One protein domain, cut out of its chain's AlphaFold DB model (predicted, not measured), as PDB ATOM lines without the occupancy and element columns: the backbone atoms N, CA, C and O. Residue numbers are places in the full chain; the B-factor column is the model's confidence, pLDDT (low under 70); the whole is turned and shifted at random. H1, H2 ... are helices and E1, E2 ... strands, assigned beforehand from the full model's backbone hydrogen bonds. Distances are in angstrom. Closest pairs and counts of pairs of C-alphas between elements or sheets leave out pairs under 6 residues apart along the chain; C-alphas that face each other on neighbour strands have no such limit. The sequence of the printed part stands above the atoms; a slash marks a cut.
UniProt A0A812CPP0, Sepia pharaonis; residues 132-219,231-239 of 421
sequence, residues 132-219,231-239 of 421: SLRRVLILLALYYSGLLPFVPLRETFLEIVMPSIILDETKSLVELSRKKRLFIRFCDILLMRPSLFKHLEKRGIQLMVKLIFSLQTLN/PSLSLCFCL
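What this domain is: This is residues 132 to 219 and 231 to 239 of the 421 residues of a protein of Sepia pharaonis (UniProt A0A812CPP0). A small ribbon of two parallel strands, E1 and E2, lies in the middle, with H1 and H4 at one end of the model and the long helix H3 running back towards them. H2 continues the course of E1 and packs on H3, while H5 and a separate tail, residues 231 to 239, lie off the E2 side. The 97 printed residues hold five named helices and two named strands, in the order H1 E1 H2 H3 H4 E2 H5, mostly helix. The whole is only just compact, close to loose, with a radius of gyration of the C-alphas of 14.8 A and spans of 42 by 35 by 21 A.

Where its parts are: H1, residues 133 to 144, begins at C-alpha 133 (-32.852, 2.856, -43.621) and is 16.7 A long. E1, residues 157 to 161, spans 13.3 A, and H2 is residues 163 to 167. H3, residues 178 to 191, is 20.1 A long and ends at C-alpha 191 (-23.024, -4.028, -42.780). H4 is residues 194 to 201, E2 residues 206 to 210, and H5 residues 215 to 219, ending at C-alpha 219 (-16.865, -14.093, -59.441).

How they stand to each other: E1 and E2 are parallel at 22 degrees, with N 158 and O 206 2.9 A apart, within hydrogen-bond range. E1, H2 H3 H4 and E2 form a strand-helix-strand unit, two parallel neighbour strands with helices between. The closest C-alphas of H4 and E2, Leu 200 and Gln 206, are 7.4 A apart. H1 and H4 are close but not clearly touching, the closest C-alphas being those of Tyr 143 and Leu 196, 7.1 A. H2 and H3 touch, closest at the C-alphas of Pro 163 and Asp 188, 5.1 A. Every O i to N i+4 pair is within hydrogen-bond range in H1, H3, H4 and H5; H2 has 0 of 1, but 2 of 2 O i to N i+3 pairs.

The domain as a whole: The C-alphas farthest apart, Phe 150 and Thr 170, are 42.5 A apart. Residues 220 to 230 are not printed, a gap of 16.4 A between C-alphas 219 and 231. The link from H1 to E1 is long. pLDDT is under 70 in residues 166 to 175, 210 to 219 and 231 to 239.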
ATOM      1  N   SER A 132     -36.489  -0.448 -44.107       94.88
ATOM      2  CA  SER A 132     -36.166   0.977 -44.277       94.88
ATOM      3  C   SER A 132     -34.788   1.316 -43.687       94.88
ATOM      4  O   SER A 132     -34.325   0.658 -42.748       94.88
ATOM      5  N   LEU A 133     -34.164   2.417 -44.125       92.00
ATOM      6  CA  LEU A 133     -32.852   2.856 -43.621       92.00
ATOM      7  C   LEU A 133     -32.837   3.021 -42.087       92.00
ATOM      8  O   LEU A 133     -31.873   2.644 -41.420       92.00
ATOM      9  N   ARG A 134     -33.934   3.517 -41.498       94.44
ATOM     10  CA  ARG A 134     -34.065   3.643 -40.035       94.44
ATOM     11  C   ARG A 134     -34.083   2.275 -39.344       94.44
ATOM     12  O   ARG A 134     -33.564   2.155 -38.236       94.44
ATOM     13  N   ARG A 135     -34.666   1.250 -39.973       95.25
ATOM     14  CA  ARG A 135     -34.714  -0.116 -39.428       95.25
ATOM     15  C   ARG A 135     -33.391  -0.851 -39.617       95.25
ATOM     16  O   ARG A 135     -33.009  -1.552 -38.690       95.25
ATOM     17  N   VAL A 136     -32.642  -0.599 -40.695       94.69
ATOM     18  CA  VAL A 136     -31.243  -1.061 -40.835       94.69
ATOM     19  C   VAL A 136     -30.356  -0.487 -39.720       94.69
ATOM     20  O   VAL A 136     -29.630  -1.232 -39.069       94.69
ATOM     21  N   LEU A 137     -30.454   0.814 -39.423       94.19
ATOM     22  CA  LEU A 137     -29.678   1.428 -38.334       94.19
ATOM     23  C   LEU A 137     -30.048   0.863 -36.948       94.19
ATOM     24  O   LEU A 137     -29.162   0.604 -36.134       94.19
ATOM     25  N   ILE A 138     -31.337   0.616 -36.690       95.50
ATOM     26  CA  ILE A 138     -31.801  -0.044 -35.455       95.50
ATOM     27  C   ILE A 138     -31.310  -1.500 -35.391       95.50
ATOM     28  O   ILE A 138     -30.836  -1.930 -34.343       95.50
ATOM     29  N   LEU A 139     -31.370  -2.243 -36.500       95.81
ATOM     30  CA  LEU A 139     -30.855  -3.608 -36.620       95.81
ATOM     31  C   LEU A 139     -29.357  -3.677 -36.279       95.81
ATOM     32  O   LEU A 139     -28.966  -4.511 -35.465       95.81
ATOM     33  N   LEU A 140     -28.536  -2.777 -36.829       95.25
ATOM     34  CA  LEU A 140     -27.108  -2.699 -36.502       95.25
ATOM     35  C   LEU A 140     -26.877  -2.370 -35.020       95.25
ATOM     36  O   LEU A 140     -26.071  -3.034 -34.371       95.25
ATOM     37  N   ALA A 141     -27.600  -1.397 -34.459       96.31
ATOM     38  CA  ALA A 141     -27.473  -1.039 -33.044       96.31
ATOM     39  C   ALA A 141     -27.848  -2.208 -32.112       96.31
ATOM     40  O   ALA A 141     -27.152  -2.469 -31.129       96.31
ATOM     41  N   LEU A 142     -28.907  -2.954 -32.438       96.88
ATOM     42  CA  LEU A 142     -29.328  -4.153 -31.708       96.88
ATOM     43  C   LEU A 142     -28.345  -5.317 -31.877       96.88
ATOM     44  O   LEU A 142     -28.095  -6.050 -30.922       96.88
ATOM     45  N   TYR A 143     -27.768  -5.489 -33.068       96.44
ATOM     46  CA  TYR A 143     -26.748  -6.504 -33.331       96.44
ATOM     47  C   TYR A 143     -25.481  -6.243 -32.505       96.44
ATOM     48  O   TYR A 143     -25.038  -7.116 -31.761       96.44
ATOM     49  N   TYR A 144     -24.936  -5.023 -32.564       95.88
ATOM     50  CA  TYR A 144     -23.692  -4.665 -31.874       95.88
ATOM     51  C   TYR A 144     -23.828  -4.495 -30.354       95.88
ATOM     52  O   TYR A 144     -22.827  -4.591 -29.650       95.88
ATOM     53  N   SER A 145     -25.043  -4.298 -29.833       96.88
ATOM     54  CA  SER A 145     -25.331  -4.362 -28.389       96.88
ATOM     55  C   SER A 145     -25.665  -5.774 -27.884       96.88
ATOM     56  O   SER A 145     -25.879  -5.954 -26.689       96.88
ATOM     57  N   GLY A 146     -25.747  -6.776 -28.770       96.38
ATOM     58  CA  GLY A 146     -26.172  -8.136 -28.422       96.38
ATOM     59  C   GLY A 146     -27.670  -8.282 -28.110       96.38
ATOM     60  O   GLY A 146     -28.114  -9.376 -27.776       96.38
ATOM     61  N   LEU A 147     -28.463  -7.212 -28.242       96.56
ATOM     62  CA  LEU A 147     -29.896  -7.192 -27.929       96.56
ATOM     63  C   LEU A 147     -30.790  -7.753 -29.049       96.56
ATOM     64  O   LEU A 147     -31.963  -8.042 -28.814       96.56
ATOM     65  N   LEU A 148     -30.254  -7.938 -30.260       94.94
ATOM     66  CA  LEU A 148     -31.006  -8.412 -31.430       94.94
ATOM     67  C   LEU A 148     -31.835  -9.699 -31.221       94.94
ATOM     68  O   LEU A 148     -32.966  -9.718 -31.715       94.94
ATOM     69  N   PRO A 149     -31.369 -10.742 -30.495       93.62
ATOM     70  CA  PRO A 149     -32.162 -11.952 -30.261       93.62
ATOM     71  C   PRO A 149     -33.486 -11.690 -29.530       93.62
ATOM     72  O   PRO A 149     -34.448 -12.423 -29.736       93.62
ATOM     73  N   PHE A 150     -33.546 -10.642 -28.702       94.88
ATOM     74  CA  PHE A 150     -34.687 -10.339 -27.832       94.88
ATOM     75  C   PHE A 150     -35.710  -9.387 -28.468       94.88
ATOM     76  O   PHE A 150     -36.778  -9.166 -27.902       94.88
ATOM     77  N   VAL A 151     -35.405  -8.808 -29.637       94.75
ATOM     78  CA  VAL A 151     -36.280  -7.835 -30.308       94.75
ATOM     79  C   VAL A 151     -36.949  -8.463 -31.533       94.75
ATOM     80  O   VAL A 151     -36.242  -8.943 -32.427       94.75
ATOM     81  N   PRO A 152     -38.293  -8.447 -31.642       93.75
ATOM     82  CA  PRO A 152     -38.987  -8.875 -32.849       93.75
ATOM     83  C   PRO A 152     -38.750  -7.893 -34.006       93.75
ATOM     84  O   PRO A 152     -38.776  -6.669 -33.848       93.75
ATOM     85  N   LEU A 153     -38.539  -8.453 -35.193       94.56
ATOM     86  CA  LEU A 153     -38.449  -7.736 -36.462       94.56
ATOM     87  C   LEU A 153     -39.737  -8.030 -37.242       94.56
ATOM     88  O   LEU A 153     -40.285  -9.122 -37.105       94.56
ATOM     89  N   ARG A 154     -40.252  -7.044 -37.982       93.56
ATOM     90  CA  ARG A 154     -41.468  -7.183 -38.816       93.56
ATOM     91  C   ARG A 154     -41.123  -7.269 -40.299       93.56
ATOM     92  O   ARG A 154     -41.901  -7.748 -41.107       93.56
ATOM     93  N   GLU A 155     -39.951  -6.748 -40.623       95.25
ATOM     94  CA  GLU A 155     -39.318  -6.739 -41.919       95.25
ATOM     95  C   GLU A 155     -38.727  -8.125 -42.194       95.25
ATOM     96  O   GLU A 155     -37.978  -8.665 -41.375       95.25
ATOM     97  N   THR A 156     -39.076  -8.693 -43.343       93.75
ATOM     98  CA  THR A 156     -38.709 -10.054 -43.758       93.75
ATOM     99  C   THR A 156     -37.722 -10.070 -44.924       93.75
ATOM    100  O   THR A 156     -37.152 -11.120 -45.213       93.75
ATOM    101  N   PHE A 157     -37.470  -8.916 -45.551       93.38
ATOM    102  CA  PHE A 157     -36.568  -8.773 -46.692       93.38
ATOM    103  C   PHE A 157     -35.560  -7.638 -46.457       93.38
ATOM    104  O   PHE A 157     -35.932  -6.462 -46.391       93.38
ATOM    105  N   LEU A 158     -34.279  -7.971 -46.270       92.56
ATOM    106  CA  LEU A 158     -33.215  -6.992 -46.036       92.56
ATOM    107  C   LEU A 158     -32.404  -6.747 -47.306       92.56
ATOM    108  O   LEU A 158     -31.672  -7.621 -47.771       92.56
ATOM    109  N   GLU A 159     -32.475  -5.513 -47.792       88.38
ATOM    110  CA  GLU A 159     -31.649  -5.019 -48.886       88.38
ATOM    111  C   GLU A 159     -30.437  -4.251 -48.364       88.38
ATOM    112  O   GLU A 159     -30.568  -3.290 -47.600       88.38
ATOM    113  N   ILE A 160     -29.245  -4.658 -48.798       81.50
ATOM    114  CA  ILE A 160     -27.989  -3.965 -48.495       81.50
ATOM    115  C   ILE A 160     -27.265  -3.664 -49.804       81.50
ATOM    116  O   ILE A 160     -26.821  -4.574 -50.501       81.50
ATOM    117  N   VAL A 161     -27.089  -2.378 -50.111       76.38
ATOM    118  CA  VAL A 161     -26.100  -1.935 -51.103       76.38
ATOM    119  C   VAL A 161     -24.713  -2.207 -50.526       76.38
ATOM    120  O   VAL A 161     -24.391  -1.696 -49.454       76.38
ATOM    121  N   MET A 162     -23.901  -3.010 -51.217       78.44
ATOM    122  CA  MET A 162     -22.553  -3.378 -50.763       78.44
ATOM    123  C   MET A 162     -21.613  -2.154 -50.819       78.44
ATOM    124  O   MET A 162     -21.265  -1.722 -51.922       78.44
ATOM    125  N   PRO A 163     -21.181  -1.568 -49.680       80.12
ATOM    126  CA  PRO A 163     -20.518  -0.260 -49.700       80.12
ATOM    127  C   PRO A 163     -19.145  -0.281 -50.383       80.12
ATOM    128  O   PRO A 163     -18.746   0.714 -50.986       80.12
ATOM    129  N   SER A 164     -18.438  -1.413 -50.346       73.31
ATOM    130  CA  SER A 164     -17.159  -1.609 -51.042       73.31
ATOM    131  C   SER A 164     -17.217  -1.411 -52.563       73.31
ATOM    132  O   SER A 164     -16.189  -1.053 -53.132       73.31
ATOM    133  N   ILE A 165     -18.380  -1.524 -53.223       71.06
ATOM    134  CA  ILE A 165     -18.510  -1.205 -54.662       71.06
ATOM    135  C   ILE A 165     -18.187   0.272 -54.928       71.06
ATOM    136  O   ILE A 165     -17.500   0.599 -55.891       71.06
ATOM    137  N   ILE A 166     -18.616   1.164 -54.031       69.62
ATOM    138  CA  ILE A 166     -18.406   2.618 -54.137       69.62
ATOM    139  C   ILE A 166     -16.903   2.964 -54.021       69.62
ATOM    140  O   ILE A 166     -16.486   4.067 -54.351       69.62
ATOM    141  N   LEU A 167     -16.062   2.025 -53.573       69.62
ATOM    142  CA  LEU A 167     -14.612   2.198 -53.461       69.62
ATOM    143  C   LEU A 167     -13.824   1.771 -54.705       69.62
ATOM    144  O   LEU A 167     -12.606   1.961 -54.722       69.62
ATOM    145  N   ASP A 168     -14.483   1.185 -55.703       67.38
ATOM    146  CA  ASP A 168     -13.854   0.773 -56.952       67.38
ATOM    147  C   ASP A 168     -13.632   1.998 -57.855       67.38
ATOM    148  O   ASP A 168     -14.554   2.511 -58.489       67.38
ATOM    149  N   GLU A 169     -12.389   2.483 -57.904       58.03
ATOM    150  CA  GLU A 169     -11.988   3.640 -58.720       58.03
ATOM    151  C   GLU A 169     -12.258   3.440 -60.218       58.03
ATOM    152  O   GLU A 169     -12.406   4.423 -60.936       58.03
ATOM    153  N   THR A 170     -12.383   2.194 -60.692       54.38
ATOM    154  CA  THR A 170     -12.704   1.906 -62.101       54.38
ATOM    155  C   THR A 170     -14.190   2.086 -62.434       54.38
ATOM    156  O   THR A 170     -14.561   2.053 -63.606       54.38
ATOM    157  N   LYS A 171     -15.044   2.270 -61.415       54.56
ATOM    158  CA  LYS A 171     -16.516   2.359 -61.527       54.56
ATOM    159  C   LYS A 171     -17.102   3.599 -60.837       54.56
ATOM    160  O   LYS A 171     -18.214   4.012 -61.157       54.56
ATOM    161  N   SER A 172     -16.379   4.212 -59.898       51.81
ATOM    162  CA  SER A 172     -16.788   5.453 -59.230       51.81
ATOM    163  C   SER A 172     -16.577   6.673 -60.132       51.81
ATOM    164  O   SER A 172     -15.466   7.184 -60.236       51.81
ATOM    165  N   LEU A 173     -17.665   7.231 -60.671       52.41
ATOM    166  CA  LEU A 173     -17.676   8.522 -61.388       52.41
ATOM    167  C   LEU A 173     -17.396   9.748 -60.484       52.41
ATOM    168  O   LEU A 173     -17.585  10.888 -60.901       52.41
ATOM    169  N   VAL A 174     -17.000   9.537 -59.223       60.22
ATOM    170  CA  VAL A 174     -16.867  10.574 -58.190       60.22
ATOM    171  C   VAL A 174     -15.506  10.485 -57.500       60.22
ATOM    172  O   VAL A 174     -15.106   9.422 -57.022       60.22
ATOM    173  N   GLU A 175     -14.825  11.625 -57.353       65.69
ATOM    174  CA  GLU A 175     -13.595  11.724 -56.561       65.69
ATOM    175  C   GLU A 175     -13.864  11.563 -55.050       65.69
ATOM    176  O   GLU A 175     -14.432  12.425 -54.363       65.69
ATOM    177  N   LEU A 176     -13.421  10.435 -54.491       74.62
ATOM    178  CA  LEU A 176     -13.617  10.103 -53.080       74.62
ATOM    179  C   LEU A 176     -12.401  10.458 -52.219       74.62
ATOM    180  O   LEU A 176     -11.477   9.662 -52.042       74.62
ATOM    181  N   SER A 177     -12.468  11.638 -51.591       82.81
ATOM    182  CA  SER A 177     -11.549  12.076 -50.528       82.81
ATOM    183  C   SER A 177     -11.265  10.974 -49.494       82.81
ATOM    184  O   SER A 177     -12.163  10.235 -49.084       82.81
ATOM    185  N   ARG A 178     -10.020  10.907 -48.999       83.50
ATOM    186  CA  ARG A 178      -9.522   9.860 -48.080       83.50
ATOM    187  C   ARG A 178     -10.440   9.612 -46.870       83.50
ATOM    188  O   ARG A 178     -10.636   8.460 -46.489       83.50
ATOM    189  N   LYS A 179     -11.053  10.666 -46.306       84.69
ATOM    190  CA  LYS A 179     -12.028  10.552 -45.199       84.69
ATOM    191  C   LYS A 179     -13.302   9.799 -45.617       84.69
ATOM    192  O   LYS A 179     -13.750   8.924 -44.884       84.69
ATOM    193  N   LYS A 180     -13.841  10.093 -46.810       84.69
ATOM    194  CA  LYS A 180     -15.009   9.412 -47.400       84.69
ATOM    195  C   LYS A 180     -14.712   7.922 -47.605       84.69
ATOM    196  O   LYS A 180     -15.480   7.074 -47.167       84.69
ATOM    197  N   ARG A 181     -13.547   7.605 -48.183       84.56
ATOM    198  CA  ARG A 181     -13.089   6.223 -48.415       84.56
ATOM    199  C   ARG A 181     -12.954   5.413 -47.122       84.56
ATOM    200  O   ARG A 181     -13.395   4.269 -47.075       84.56
ATOM    201  N   LEU A 182     -12.369   5.999 -46.074       87.88
ATOM    202  CA  LEU A 182     -12.251   5.343 -44.767       87.88
ATOM    203  C   LEU A 182     -13.628   5.098 -44.126       87.88
ATOM    204  O   LEU A 182     -13.864   4.016 -43.594       87.88
ATOM    205  N   PHE A 183     -14.545   6.065 -44.229       88.44
ATOM    206  CA  PHE A 183     -15.918   5.919 -43.742       88.44
ATOM    207  C   PHE A 183     -16.680   4.800 -44.469       88.44
ATOM    208  O   PHE A 183     -17.288   3.957 -43.817       88.44
ATOM    209  N   ILE A 184     -16.584   4.719 -45.800       86.75
ATOM    210  CA  ILE A 184     -17.240   3.658 -46.579       86.75
ATOM    211  C   ILE A 184     -16.658   2.275 -46.232       86.75
ATOM    212  O   ILE A 184     -17.429   1.337 -46.038       86.75
ATOM    213  N   ARG A 185     -15.332   2.141 -46.041       86.94
ATOM    214  CA  ARG A 185     -14.719   0.895 -45.519       86.94
ATOM    215  C   ARG A 185     -15.252   0.516 -44.136       86.94
ATOM    216  O   ARG A 185     -15.470  -0.659 -43.867       86.94
ATOM    217  N   PHE A 186     -15.474   1.493 -43.260       89.31
ATOM    218  CA  PHE A 186     -16.073   1.254 -41.948       89.31
ATOM    219  C   PHE A 186     -17.536   0.790 -42.068       89.31
ATOM    220  O   PHE A 186     -17.905  -0.196 -41.436       89.31
ATOM    221  N   CYS A 187     -18.344   1.416 -42.929       88.06
ATOM    222  CA  CYS A 187     -19.713   0.974 -43.215       88.06
ATOM    223  C   CYS A 187     -19.773  -0.445 -43.798       88.06
ATOM    224  O   CYS A 187     -20.614  -1.228 -43.367       88.06
ATOM    225  N   ASP A 188     -18.871  -0.793 -44.718       87.44
ATOM    226  CA  ASP A 188     -18.733  -2.145 -45.276       87.44
ATOM    227  C   ASP A 188     -18.458  -3.179 -44.166       87.44
ATOM    228  O   ASP A 188     -19.204  -4.142 -44.002       87.44
ATOM    229  N   ILE A 189     -17.487  -2.887 -43.291       88.38
ATOM    230  CA  ILE A 189     -17.122  -3.706 -42.121       88.38
ATOM    231  C   ILE A 189     -18.253  -3.816 -41.074       88.38
ATOM    232  O   ILE A 189     -18.240  -4.762 -40.276       88.38
ATOM    233  N   LEU A 190     -19.217  -2.888 -41.040       90.50
ATOM    234  CA  LEU A 190     -20.395  -2.964 -40.164       90.50
ATOM    235  C   LEU A 190     -21.564  -3.735 -40.798       90.50
ATOM    236  O   LEU A 190     -22.188  -4.555 -40.125       90.50
ATOM    237  N   LEU A 191     -21.871  -3.465 -42.069       89.44
ATOM    238  CA  LEU A 191     -23.024  -4.028 -42.780       89.44
ATOM    239  C   LEU A 191     -22.775  -5.466 -43.247       89.44
ATOM    240  O   LEU A 191     -23.639  -6.323 -43.077       89.44
ATOM    241  N   MET A 192     -21.590  -5.757 -43.789       89.31
ATOM    242  CA  MET A 192     -21.284  -7.018 -44.478       89.31
ATOM    243  C   MET A 192     -20.794  -8.130 -43.530       89.31
ATOM    244  O   MET A 192     -19.972  -8.966 -43.903       89.31
ATOM    245  N   ARG A 193     -21.253  -8.153 -42.269       91.00
ATOM    246  CA  ARG A 193     -20.812  -9.152 -41.275       91.00
ATOM    247  C   ARG A 193     -21.492 -10.512 -41.501       91.00
ATOM    248  O   ARG A 193     -22.696 -10.615 -41.269       91.00
ATOM    249  N   PRO A 194     -20.751 -11.606 -41.783       89.81
ATOM    250  CA  PRO A 194     -21.361 -12.923 -42.007       89.81
ATOM    251  C   PRO A 194     -22.150 -13.463 -40.805       89.81
ATOM    252  O   PRO A 194     -23.069 -14.258 -40.966       89.81
ATOM    253  N   SER A 195     -21.816 -13.034 -39.586       93.38
ATOM    254  CA  SER A 195     -22.535 -13.374 -38.352       93.38
ATOM    255  C   SER A 195     -23.844 -12.597 -38.157       93.38
ATOM    256  O   SER A 195     -24.743 -13.114 -37.498       93.38
ATOM    257  N   LEU A 196     -23.985 -11.403 -38.748       92.88
ATOM    258  CA  LEU A 196     -25.270 -10.698 -38.844       92.88
ATOM    259  C   LEU A 196     -26.182 -11.442 -39.826       92.88
ATOM    260  O   LEU A 196     -27.311 -11.777 -39.479       92.88
ATOM    261  N   PHE A 197     -25.662 -11.785 -41.007       92.25
ATOM    262  CA  PHE A 197     -26.404 -12.524 -42.033       92.25
ATOM    263  C   PHE A 197     -26.890 -13.883 -41.507       92.25
ATOM    264  O   PHE A 197     -28.094 -14.123 -41.470       92.25
ATOM    265  N   LYS A 198     -25.997 -14.689 -40.917       93.06
ATOM    266  CA  LYS A 198     -26.350 -15.972 -40.276       93.06
ATOM    267  C   LYS A 198     -27.320 -15.852 -39.092       93.06
ATOM    268  O   LYS A 198     -27.913 -16.855 -38.704       93.06
ATOM    269  N   HIS A 199     -27.473 -14.674 -38.481       93.56
ATOM    270  CA  HIS A 199     -28.508 -14.437 -37.468       93.56
ATOM    271  C   HIS A 199     -29.869 -14.126 -38.110       93.56
ATOM    272  O   HIS A 199     -30.896 -14.564 -37.600       93.56
ATOM    273  N   LEU A 200     -29.882 -13.394 -39.224       93.88
ATOM    274  CA  LEU A 200     -31.092 -13.023 -39.962       93.88
ATOM    275  C   LEU A 200     -31.689 -14.212 -40.725       93.88
ATOM    276  O   LEU A 200     -32.882 -14.476 -40.585       93.88
ATOM    277  N   GLU A 201     -30.859 -15.001 -41.414       92.81
ATOM    278  CA  GLU A 201     -31.274 -16.246 -42.084       92.81
ATOM    279  C   GLU A 201     -31.948 -17.211 -41.093       92.81
ATOM    280  O   GLU A 201     -33.026 -17.740 -41.355       92.81
ATOM    281  N   LYS A 202     -31.370 -17.367 -39.891       93.94
ATOM    282  CA  LYS A 202     -31.935 -18.177 -38.792       93.94
ATOM    283  C   LYS A 202     -33.270 -17.661 -38.242       93.94
ATOM    284  O   LYS A 202     -33.898 -18.357 -37.448       93.94
ATOM    285  N   ARG A 203     -33.696 -16.459 -38.632       93.19
ATOM    286  CA  ARG A 203     -34.995 -15.857 -38.291       93.19
ATOM    287  C   ARG A 203     -35.955 -15.815 -39.484       93.19
ATOM    288  O   ARG A 203     -36.995 -15.175 -39.380       93.19
ATOM    289  N   GLY A 204     -35.613 -16.469 -40.599       91.31
ATOM    290  CA  GLY A 204     -36.412 -16.468 -41.827       91.31
ATOM    291  C   GLY A 204     -36.354 -15.156 -42.616       91.31
ATOM    292  O   GLY A 204     -37.160 -14.961 -43.520       91.31
ATOM    293  N   ILE A 205     -35.424 -14.251 -42.287       93.19
ATOM    294  CA  ILE A 205     -35.261 -12.978 -42.995       93.19
ATOM    295  C   ILE A 205     -34.380 -13.217 -44.219       93.19
ATOM    296  O   ILE A 205     -33.223 -13.623 -44.093       93.19
ATOM    297  N   GLN A 206     -34.938 -12.954 -45.397       88.81
ATOM    298  CA  GLN A 206     -34.243 -13.059 -46.674       88.81
ATOM    299  C   GLN A 206     -33.278 -11.880 -46.854       88.81
ATOM    300  O   GLN A 206     -33.544 -10.765 -46.396       88.81
ATOM    301  N   LEU A 207     -32.153 -12.130 -47.524       86.19
ATOM    302  CA  LEU A 207     -31.061 -11.174 -47.692       86.19
ATOM    303  C   LEU A 207     -30.779 -10.954 -49.180       86.19
ATOM    304  O   LEU A 207     -30.297 -11.868 -49.848       86.19
ATOM    305  N   MET A 208     -31.002  -9.736 -49.678       80.88
ATOM    306  CA  MET A 208     -30.537  -9.327 -51.002       80.88
ATOM    307  C   MET A 208     -29.387  -8.327 -50.869       80.88
ATOM    308  O   MET A 208     -29.552  -7.199 -50.400       80.88
ATOM    309  N   VAL A 209     -28.206  -8.723 -51.342       74.50
ATOM    310  CA  VAL A 209     -27.111  -7.777 -51.576       74.50
ATOM    311  C   VAL A 209     -27.388  -7.081 -52.906       74.50
ATOM    312  O   VAL A 209     -27.284  -7.701 -53.965       74.50
ATOM    313  N   LYS A 210     -27.756  -5.797 -52.865       63.28
ATOM    314  CA  LYS A 210     -28.021  -5.005 -54.068       63.28
ATOM    315  C   LYS A 210     -26.690  -4.646 -54.733       63.28
ATOM    316  O   LYS A 210     -25.995  -3.714 -54.322       63.28
ATOM    317  N   LEU A 211     -26.312  -5.450 -55.727       56.59
ATOM    318  CA  LEU A 211     -25.052  -5.333 -56.452       56.59
ATOM    319  C   LEU A 211     -25.127  -4.258 -57.537       56.59
ATOM    320  O   LEU A 211     -25.781  -4.421 -58.562       56.59
ATOM    321  N   ILE A 212     -24.348  -3.198 -57.345       47.88
ATOM    322  CA  ILE A 212     -24.072  -2.160 -58.340       47.88
ATOM    323  C   ILE A 212     -22.946  -2.675 -59.283       47.88
ATOM    324  O   ILE A 212     -21.831  -2.166 -59.329       47.88
ATOM    325  N   PHE A 213     -23.299  -3.718 -60.051       52.56
ATOM    326  CA  PHE A 213     -22.755  -4.137 -61.363       52.56
ATOM    327  C   PHE A 213     -21.592  -5.151 -61.540       52.56
ATOM    328  O   PHE A 213     -20.645  -5.287 -60.764       52.56
ATOM    329  N   SER A 214     -21.714  -5.829 -62.695       40.22
ATOM    330  CA  SER A 214     -20.899  -6.883 -63.329       40.22
ATOM    331  C   SER A 214     -20.764  -8.238 -62.612       40.22
ATOM    332  O   SER A 214     -20.288  -8.344 -61.482       40.22
ATOM    333  N   LEU A 215     -21.060  -9.308 -63.367       39.47
ATOM    334  CA  LEU A 215     -20.772 -10.711 -63.025       39.47
ATOM    335  C   LEU A 215     -19.283 -10.958 -62.720       39.47
ATOM    336  O   LEU A 215     -18.958 -11.821 -61.908       39.47
ATOM    337  N   GLN A 216     -18.372 -10.186 -63.321       39.25
ATOM    338  CA  GLN A 216     -16.934 -10.292 -63.043       39.25
ATOM    339  C   GLN A 216     -16.600  -9.872 -61.604       39.25
ATOM    340  O   GLN A 216     -15.765 -10.503 -60.958       39.25
ATOM    341  N   THR A 217     -17.290  -8.854 -61.069       44.94
ATOM    342  CA  THR A 217     -17.179  -8.474 -59.652       44.94
ATOM    343  C   THR A 217     -17.648  -9.630 -58.762       44.94
ATOM    344  O   THR A 217     -16.986  -9.979 -57.790       44.94
ATOM    345  N   LEU A 218     -18.764 -10.266 -59.130       44.06
ATOM    346  CA  LEU A 218     -19.378 -11.363 -58.380       44.06
ATOM    347  C   LEU A 218     -18.449 -12.588 -58.304       44.06
ATOM    348  O   LEU A 218     -18.214 -13.096 -57.208       44.06
ATOM    349  N   ASN A 219     -17.841 -12.998 -59.425       39.97
ATOM    350  CA  ASN A 219     -16.865 -14.093 -59.441       39.97
ATOM    351  C   ASN A 219     -15.648 -13.811 -58.546       39.97
ATOM    352  O   ASN A 219     -15.275 -14.657 -57.735       39.97
ATOM    353  N   PRO A 231     -27.133 -22.485 -49.793       33.66
ATOM    354  CA  PRO A 231     -28.157 -22.264 -50.828       33.66
ATOM    355  C   PRO A 231     -29.234 -21.218 -50.457       33.66
ATOM    356  O   PRO A 231     -30.314 -21.207 -51.038       33.66
ATOM    357  N   SER A 232     -28.967 -20.357 -49.472       36.06
ATOM    358  CA  SER A 232     -29.888 -19.363 -48.906       36.06
ATOM    359  C   SER A 232     -29.800 -17.970 -49.549       36.06
ATOM    360  O   SER A 232     -30.688 -17.147 -49.339       36.06
ATOM    361  N   LEU A 233     -28.748 -17.689 -50.326       37.78
ATOM    362  CA  LEU A 233     -28.513 -16.383 -50.955       37.78
ATOM    363  C   LEU A 233     -29.191 -16.275 -52.329       37.78
ATOM    364  O   LEU A 233     -28.675 -16.762 -53.337       37.78
ATOM    365  N   SER A 234     -30.325 -15.577 -52.383       39.16
ATOM    366  CA  SER A 234     -31.042 -15.245 -53.616       39.16
ATOM    367  C   SER A 234     -30.371 -14.089 -54.372       39.16
ATOM    368  O   SER A 234     -30.714 -12.916 -54.221       39.16
ATOM    369  N   LEU A 235     -29.407 -14.419 -55.235       36.31
ATOM    370  CA  LEU A 235     -28.807 -13.452 -56.161       36.31
ATOM    371  C   LEU A 235     -29.826 -13.011 -57.225       36.31
ATOM    372  O   LEU A 235     -30.283 -13.810 -58.042       36.31
ATOM    373  N   CYS A 236     -30.159 -11.719 -57.235       35.47
ATOM    374  CA  CYS A 236     -30.987 -11.116 -58.274       35.47
ATOM    375  C   CYS A 236     -30.095 -10.610 -59.417       35.47
ATOM    376  O   CYS A 236     -29.350  -9.645 -59.252       35.47
ATOM    377  N   PHE A 237     -30.159 -11.268 -60.576       31.86
ATOM    378  CA  PHE A 237     -29.407 -10.877 -61.767       31.86
ATOM    379  C   PHE A 237     -30.262 -10.011 -62.698       31.86
ATOM    380  O   PHE A 237     -31.262 -10.487 -63.235       31.86
ATOM    381  N   CYS A 238     -29.814  -8.791 -62.992       26.03
ATOM    382  CA  CYS A 238     -30.244  -8.082 -64.198       26.03
ATOM    383  C   CYS A 238     -29.533  -8.717 -65.406       26.03
ATOM    384  O   CYS A 238     -28.428  -8.310 -65.768       26.03
ATOM    385  N   LEU A 239     -30.118  -9.775 -65.974       25.14
ATOM    386  CA  LEU A 239     -29.538 -10.503 -67.108       25.14
ATOM    387  C   LEU A 239     -29.759  -9.758 -68.428       25.14
ATOM    388  O   LEU A 239     -30.830  -9.828 -69.022       25.14
TER     389      LEU A 239